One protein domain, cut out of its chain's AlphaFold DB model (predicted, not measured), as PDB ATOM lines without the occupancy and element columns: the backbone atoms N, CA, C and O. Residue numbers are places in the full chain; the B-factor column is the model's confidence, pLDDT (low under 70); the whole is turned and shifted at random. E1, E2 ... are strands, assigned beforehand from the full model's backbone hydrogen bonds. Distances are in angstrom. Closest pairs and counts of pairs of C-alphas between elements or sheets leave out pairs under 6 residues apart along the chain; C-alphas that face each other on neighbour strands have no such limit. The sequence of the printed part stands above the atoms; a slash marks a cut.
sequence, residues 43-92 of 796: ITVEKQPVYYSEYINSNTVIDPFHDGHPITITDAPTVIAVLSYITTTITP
ATOM      1  N   ILE A  43     -49.386 -41.208  55.188       61.03
ATOM      2  CA  ILE A  43     -49.231 -39.814  54.760       61.03
ATOM      3  C   ILE A  43     -49.496 -39.714  53.252       61.03
ATOM      4  O   ILE A  43     -49.111 -40.590  52.477       61.03
ATOM      5  N   THR A  44     -50.208 -38.662  52.849       57.53
ATOM      6  CA  THR A  44     -50.674 -38.456  51.476       57.53
ATOM      7  C   THR A  44     -49.517 -38.352  50.485       57.53
ATOM      8  O   THR A  44     -48.565 -37.611  50.709       57.53
ATOM      9  N   VAL A  45     -49.660 -39.040  49.351       59.75
ATOM     10  CA  VAL A  45     -48.793 -38.891  48.178       59.75
ATOM     11  C   VAL A  45     -48.855 -37.465  47.639       59.75
ATOM     12  O   VAL A  45     -49.923 -37.003  47.232       59.75
ATOM     13  N   GLU A  46     -47.701 -36.810  47.535       71.94
ATOM     14  CA  GLU A  46     -47.542 -35.673  46.631       71.94
ATOM     15  C   GLU A  46     -47.285 -36.191  45.207       71.94
ATOM     16  O   GLU A  46     -46.498 -37.120  45.010       71.94
ATOM     17  N   LYS A  47     -47.973 -35.605  44.218       73.88
ATOM     18  CA  LYS A  47     -47.751 -35.877  42.792       73.88
ATOM     19  C   LYS A  47     -47.113 -34.672  42.122       73.88
ATOM     20  O   LYS A  47     -47.816 -33.720  41.782       73.88
ATOM     21  N   GLN A  48     -45.805 -34.733  41.906       80.81
ATOM     22  CA  GLN A  48     -45.071 -33.678  41.211       80.81
ATOM     23  C   GLN A  48     -45.003 -33.999  39.709       80.81
ATOM     24  O   GLN A  48     -44.526 -35.079  39.353       80.81
ATOM     25  N   PRO A  49     -45.501 -33.119  38.816       79.75
ATOM     26  CA  PRO A  49     -45.352 -33.303  37.378       79.75
ATOM     27  C   PRO A  49     -43.888 -33.101  36.978       79.75
ATOM     28  O   PRO A  49     -43.281 -32.092  37.334       79.75
ATOM     29  N   VAL A  50     -43.344 -34.034  36.202       88.81
ATOM     30  CA  VAL A  50     -41.974 -33.978  35.681       88.81
ATOM     31  C   VAL A  50     -42.012 -33.960  34.158       88.81
ATOM     32  O   VAL A  50     -42.823 -34.651  33.542       88.81
ATOM     33  N   TYR A  51     -41.135 -33.154  33.563       91.25
ATOM     34  CA  TYR A  51     -40.967 -33.015  32.123       91.25
ATOM     35  C   TYR A  51     -39.536 -33.386  31.728       91.25
ATOM     36  O   TYR A  51     -38.588 -32.807  32.251       91.25
ATOM     37  N   TYR A  52     -39.399 -34.315  30.786       93.31
ATOM     38  CA  TYR A  52     -38.137 -34.670  30.137       93.31
ATOM     39  C   TYR A  52     -38.247 -34.367  28.640       93.31
ATOM     40  O   TYR A  52     -39.309 -34.564  28.044       93.31
ATOM     41  N   SER A  53     -37.170 -33.873  28.027       94.31
ATOM     42  CA  SER A  53     -37.146 -33.551  26.600       94.31
ATOM     43  C   SER A  53     -35.733 -33.640  26.037       94.31
ATOM     44  O   SER A  53     -34.868 -32.868  26.443       94.31
ATOM     45  N   GLU A  54     -35.518 -34.512  25.054       92.88
ATOM     46  CA  GLU A  54     -34.208 -34.727  24.430       92.88
ATOM     47  C   GLU A  54     -34.339 -35.034  22.928       92.88
ATOM     48  O   GLU A  54     -35.380 -35.498  22.455       92.88
ATOM     49  N   TYR A  55     -33.286 -34.743  22.160       92.12
ATOM     50  CA  TYR A  55     -33.189 -35.097  20.746       92.12
ATOM     51  C   TYR A  55     -32.398 -36.393  20.579       92.12
ATOM     52  O   TYR A  55     -31.180 -36.426  20.749       92.12
ATOM     53  N   ILE A  56     -33.109 -37.461  20.231       92.56
ATOM     54  CA  ILE A  56     -32.584 -38.820  20.189       92.56
ATOM     55  C   ILE A  56     -32.250 -39.182  18.740       92.56
ATOM     56  O   ILE A  56     -33.123 -39.210  17.872       92.56
ATOM     57  N   ASN A  57     -30.963 -39.433  18.478       83.12
ATOM     58  CA  ASN A  57     -30.409 -39.600  17.127       83.12
ATOM     59  C   ASN A  57     -30.604 -41.005  16.528       83.12
ATOM     60  O   ASN A  57     -30.533 -41.163  15.311       83.12
ATOM     61  N   SER A  58     -30.829 -42.021  17.361       81.25
ATOM     62  CA  SER A  58     -30.920 -43.432  16.971       81.25
ATOM     63  C   SER A  58     -31.999 -44.156  17.770       81.25
ATOM     64  O   SER A  58     -32.284 -43.779  18.905       81.25
ATOM     65  N   ASN A  59     -32.581 -45.210  17.195       86.06
ATOM     66  CA  ASN A  59     -33.566 -46.031  17.895       86.06
ATOM     67  C   ASN A  59     -32.942 -46.646  19.153       86.06
ATOM     68  O   ASN A  59     -31.865 -47.234  19.081       86.06
ATOM     69  N   THR A  60     -33.612 -46.484  20.291       92.75
ATOM     70  CA  THR A  60     -33.104 -46.855  21.619       92.75
ATOM     71  C   THR A  60     -34.265 -47.068  22.587       92.75
ATOM     72  O   THR A  60     -35.419 -46.770  22.272       92.75
ATOM     73  N   VAL A  61     -33.957 -47.559  23.780       92.31
ATOM     74  CA  VAL A  61     -34.830 -47.499  24.954       92.31
ATOM     75  C   VAL A  61     -34.286 -46.419  25.900       92.31
ATOM     76  O   VAL A  61     -33.081 -46.179  25.907       92.31
ATOM     77  N   ILE A  62     -35.162 -45.738  26.645       92.06
ATOM     78  CA  ILE A  62     -34.803 -44.831  27.752       92.06
ATOM     79  C   ILE A  62     -35.814 -44.958  28.902       92.06
ATOM     80  O   ILE A  62     -37.013 -45.037  28.644       92.06
ATOM     81  N   ASP A  63     -35.373 -44.910  30.161       93.69
ATOM     82  CA  ASP A  63     -36.246 -44.625  31.315       93.69
ATOM     83  C   ASP A  63     -35.850 -43.265  31.924       93.69
ATOM     84  O   ASP A  63     -35.031 -43.208  32.841       93.69
ATOM     85  N   PRO A  64     -36.400 -42.141  31.422       88.50
ATOM     86  CA  PRO A  64     -35.979 -40.800  31.834       88.50
ATOM     87  C   PRO A  64     -36.395 -40.410  33.264       88.50
ATOM     88  O   PRO A  64     -36.108 -39.290  33.692       88.50
ATOM     89  N   PHE A  65     -37.092 -41.286  33.996       90.31
ATOM     90  CA  PHE A  65     -37.507 -41.050  35.383       90.31
ATOM     91  C   PHE A  65     -37.014 -42.130  36.358       90.31
ATOM     92  O   PHE A  65     -37.193 -41.960  37.566       90.31
ATOM     93  N   HIS A  66     -36.379 -43.194  35.853       81.19
ATOM     94  CA  HIS A  66     -35.963 -44.387  36.596       81.19
ATOM     95  C   HIS A  66     -37.106 -44.981  37.445       81.19
ATOM     96  O   HIS A  66     -36.908 -45.375  38.597       81.19
ATOM     97  N   ASP A  67     -38.326 -45.003  36.891       83.19
ATOM     98  CA  ASP A  67     -39.532 -45.501  37.569       83.19
ATOM     99  C   ASP A  67     -39.937 -46.932  37.154       83.19
ATOM    100  O   ASP A  67     -40.908 -47.484  37.682       83.19
ATOM    101  N   GLY A  68     -39.166 -47.554  36.255       83.69
ATOM    102  CA  GLY A  68     -39.361 -48.917  35.766       83.69
ATOM    103  C   GLY A  68     -40.258 -49.022  34.530       83.69
ATOM    104  O   GLY A  68     -40.621 -50.140  34.155       83.69
ATOM    105  N   HIS A  69     -40.619 -47.902  33.891       85.88
ATOM    106  CA  HIS A  69     -41.469 -47.864  32.692       85.88
ATOM    107  C   HIS A  69     -40.698 -47.334  31.466       85.88
ATOM    108  O   HIS A  69     -40.987 -46.240  30.973       85.88
ATOM    109  N   PRO A  70     -39.728 -48.108  30.936       91.25
ATOM    110  CA  PRO A  70     -38.909 -47.694  29.805       91.25
ATOM    111  C   PRO A  70     -39.727 -47.402  28.539       91.25
ATOM    112  O   PRO A  70     -40.679 -48.105  28.191       91.25
ATOM    113  N   ILE A  71     -39.298 -46.374  27.812       92.38
ATOM    114  CA  ILE A  71     -39.910 -45.855  26.592       92.38
ATOM    115  C   ILE A  71     -39.041 -46.258  25.399       92.38
ATOM    116  O   ILE A  71     -37.908 -45.799  25.250       92.38
ATOM    117  N   THR A  72     -39.581 -47.108  24.524       95.38
ATOM    118  CA  THR A  72     -38.918 -47.512  23.275       95.38
ATOM    119  C   THR A  72     -39.127 -46.466  22.181       95.38
ATOM    120  O   THR A  72     -40.259 -46.091  21.876       95.38
ATOM    121  N   ILE A  73     -38.041 -46.041  21.539       95.44
ATOM    122  CA  ILE A  73     -38.019 -45.057  20.453       95.44
ATOM    123  C   ILE A  73     -37.681 -45.785  19.148       95.44
ATOM    124  O   ILE A  73     -36.573 -46.297  18.986       95.44
ATOM    125  N   THR A  74     -38.639 -45.841  18.219       92.38
ATOM    126  CA  THR A  74     -38.549 -46.626  16.968       92.38
ATOM    127  C   THR A  74     -38.385 -45.803  15.691       92.38
ATOM    128  O   THR A  74     -38.113 -46.377  14.637       92.38
ATOM    129  N   ASP A  75     -38.527 -44.481  15.781       90.56
ATOM    130  CA  ASP A  75     -38.576 -43.564  14.635       90.56
ATOM    131  C   ASP A  75     -37.601 -42.386  14.823       90.56
ATOM    132  O   ASP A  75     -37.955 -41.215  14.678       90.56
ATOM    133  N   ALA A  76     -36.362 -42.694  15.210       90.50
ATOM    134  CA  ALA A  76     -35.274 -41.725  15.286       90.50
ATOM    135  C   ALA A  76     -34.715 -41.380  13.880       90.50
ATOM    136  O   ALA A  76     -34.763 -42.221  12.977       90.50
ATOM    137  N   PRO A  77     -34.139 -40.178  13.670       90.06
ATOM    138  CA  PRO A  77     -33.863 -39.144  14.667       90.06
ATOM    139  C   PRO A  77     -35.087 -38.271  14.986       90.06
ATOM    140  O   PRO A  77     -35.711 -37.705  14.088       90.06
ATOM    141  N   THR A  78     -35.417 -38.117  16.270       93.94
ATOM    142  CA  THR A  78     -36.636 -37.418  16.714       93.94
ATOM    143  C   THR A  78     -36.461 -36.715  18.062       93.94
ATOM    144  O   THR A  78     -35.599 -37.081  18.860       93.94
ATOM    145  N   VAL A  79     -37.269 -35.683  18.324       92.75
ATOM    146  CA  VAL A  79     -37.346 -35.038  19.645       92.75
ATOM    147  C   VAL A  79     -38.423 -35.746  20.454       92.75
ATOM    148  O   VAL A  79     -39.602 -35.688  20.103       92.75
ATOM    149  N   ILE A  80     -38.022 -36.386  21.545       94.62
ATOM    150  CA  ILE A  80     -38.938 -37.004  22.500       94.62
ATOM    151  C   ILE A  80     -39.196 -36.013  23.629       94.62
ATOM    152  O   ILE A  80     -38.258 -35.454  24.188       94.62
ATOM    153  N   ALA A  81     -40.470 -35.809  23.961       93.81
ATOM    154  CA  ALA A  81     -40.913 -35.003  25.091       93.81
ATOM    155  C   ALA A  81     -41.903 -35.825  25.925       93.81
ATOM    156  O   ALA A  81     -42.944 -36.248  25.419       93.81
ATOM    157  N   VAL A  82     -41.570 -36.069  27.192       94.12
ATOM    158  CA  VAL A  82     -42.318 -36.950  28.100       94.12
ATOM    159  C   VAL A  82     -42.787 -36.156  29.310       94.12
ATOM    160  O   VAL A  82     -42.035 -35.358  29.871       94.12
ATOM    161  N   LEU A  83     -44.031 -36.392  29.727       90.88
ATOM    162  CA  LEU A  83     -44.625 -35.797  30.919       90.88
ATOM    163  C   LEU A  83     -45.110 -36.919  31.851       90.88
ATOM    164  O   LEU A  83     -45.999 -37.680  31.474       90.88
ATOM    165  N   SER A  84     -44.529 -37.021  33.049       89.62
ATOM    166  CA  SER A  84     -44.872 -38.028  34.071       89.62
ATOM    167  C   SER A  84     -45.201 -37.366  35.418       89.62
ATOM    168  O   SER A  84     -45.182 -36.141  35.542       89.62
ATOM    169  N   TYR A  85     -45.546 -38.167  36.430       84.25
ATOM    170  CA  TYR A  85     -45.903 -37.715  37.778       84.25
ATOM    171  C   TYR A  85     -45.244 -38.585  38.857       84.25
ATOM    172  O   TYR A  85     -45.785 -39.635  39.225       84.25
ATOM    173  N   ILE A  86     -44.131 -38.116  39.429       76.81
ATOM    174  CA  ILE A  86     -43.483 -38.805  40.556       76.81
ATOM    175  C   ILE A  86     -44.455 -38.847  41.743       76.81
ATOM    176  O   ILE A  86     -45.130 -37.864  42.051       76.81
ATOM    177  N   THR A  87     -44.562 -40.022  42.366       77.75
ATOM    178  CA  THR A  87     -45.582 -40.390  43.359       77.75
ATOM    179  C   THR A  87     -44.897 -40.859  44.648       77.75
ATOM    180  O   THR A  87     -44.699 -42.051  44.880       77.75
ATOM    181  N   THR A  88     -44.513 -39.913  45.508       76.00
ATOM    182  CA  THR A  88     -43.754 -40.213  46.736       76.00
ATOM    183  C   THR A  88     -44.677 -40.731  47.840       76.00
ATOM    184  O   THR A  88     -45.492 -39.981  48.375       76.00
ATOM    185  N   THR A  89     -44.543 -42.008  48.216       75.06
ATOM    186  CA  THR A  89     -45.330 -42.630  49.300       75.06
ATOM    187  C   THR A  89     -44.475 -42.815  50.554       75.06
ATOM    188  O   THR A  89     -43.679 -43.749  50.636       75.06
ATOM    189  N   ILE A  90     -44.651 -41.948  51.556       68.75
ATOM    190  CA  ILE A  90     -43.943 -42.066  52.839       68.75
ATOM    191  C   ILE A  90     -44.696 -43.048  53.747       68.75
ATOM    192  O   ILE A  90     -45.676 -42.692  54.404       68.75
ATOM    193  N   THR A  91     -44.218 -44.292  53.800       68.31
ATOM    194  CA  THR A  91     -44.677 -45.289  54.780       68.31
ATOM    195  C   THR A  91     -43.865 -45.134  56.072       68.31
ATOM    196  O   THR A  91     -42.651 -45.331  56.032       68.31
ATOM    197  N   PRO A  92     -44.477 -44.800  57.225       65.44
ATOM    198  CA  PRO A  92     -43.741 -44.664  58.478       65.44
ATOM    199  C   PRO A  92     -43.293 -46.037  59.001       65.44
ATOM    200  O   PRO A  92     -44.108 -46.831  59.473       65.44
TER     201      PRO A  92
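What this domain is: This is residues 43 to 92 of the 796 residues of an uncharacterized protein of Exophiala sideris (UniProt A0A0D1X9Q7). Two long strands, E1 and E4, run side by side as a narrow twisted ribbon, and at one end of it the chain folds back as a small hairpin of E2 and E3 that lies over the neighbouring part of the ribbon, with a gap between the two pairs of strands. The two ends of the printed part, residues 43 to 45 and 89 to 92, run on past the other end of the ribbon. The printed part has 50 residues, with no named helix and four named strands in the order E1, E2, E3, E4; they form two sheets of two strands, E1 - E4 and E2 - E3, both antiparallel, and the class is all strand. The whole is loose, with a radius of gyration of the C-alphas of 13.8 A, and its outline is a rod spanning 44 by 16 by 10 A.

Where its parts are: The printed part begins at Ile 43, and E1 follows as residues 46 to 56, 30.5 A from first to last C-alpha, with C-alpha 46 at (-47.542, -35.673, 46.631). After a tight link of 3 residues comes E2, residues 60 to 62, 6.7 A long, with C-alpha 60 at (-33.104, -46.855, 21.619). A short link of 8 residues, 63 to 70, leads to E3, residues 71 to 73, 6.5 A long. A tight link of 4 residues leads to E4, residues 78 to 88, 31.0 A long, which ends with C-alpha 88 at (-43.754, -40.213, 46.736).

How they stand to each other: E1 and E4 are antiparallel neighbours, with 161 degrees between their N-to-C directions. Among the C-alphas that face each other are those of Ser 53 and Ala 81, 4.3 A apart, and those of Ile 56 and Thr 78, 5.5 A apart. N 82 and O 52 are within hydrogen-bond range at 2.8 A, as are N 50 and O 84 at 2.9 A. E2 and E3 form an antiparallel hairpin, at 155 degrees. The C-alphas of Val 61 and Thr 72 face each other at 4.4 A, and N 71 and O 62 are within hydrogen-bond range at 2.8 A, as are N 73 and O 60 at 2.8 A. E1 and E3 are only just apart, their closest C-alphas being 8.3 A from each other. E3 and E4 are also only just apart, at 8.4 A. E2 is apart from E1 and from E4.

The domain as a whole: The two C-alphas farthest apart are those of Pro 77 and Pro 92, at 45.2 A, while those of Ile 43 and Pro 92, the first and last printed, are 8.2 A apart. The printed part has no cut, and none of the three links between the strands is long. The mean pLDDT of the printed part is 84.9; residues 43 to 45 and 90 to 92 are under 70.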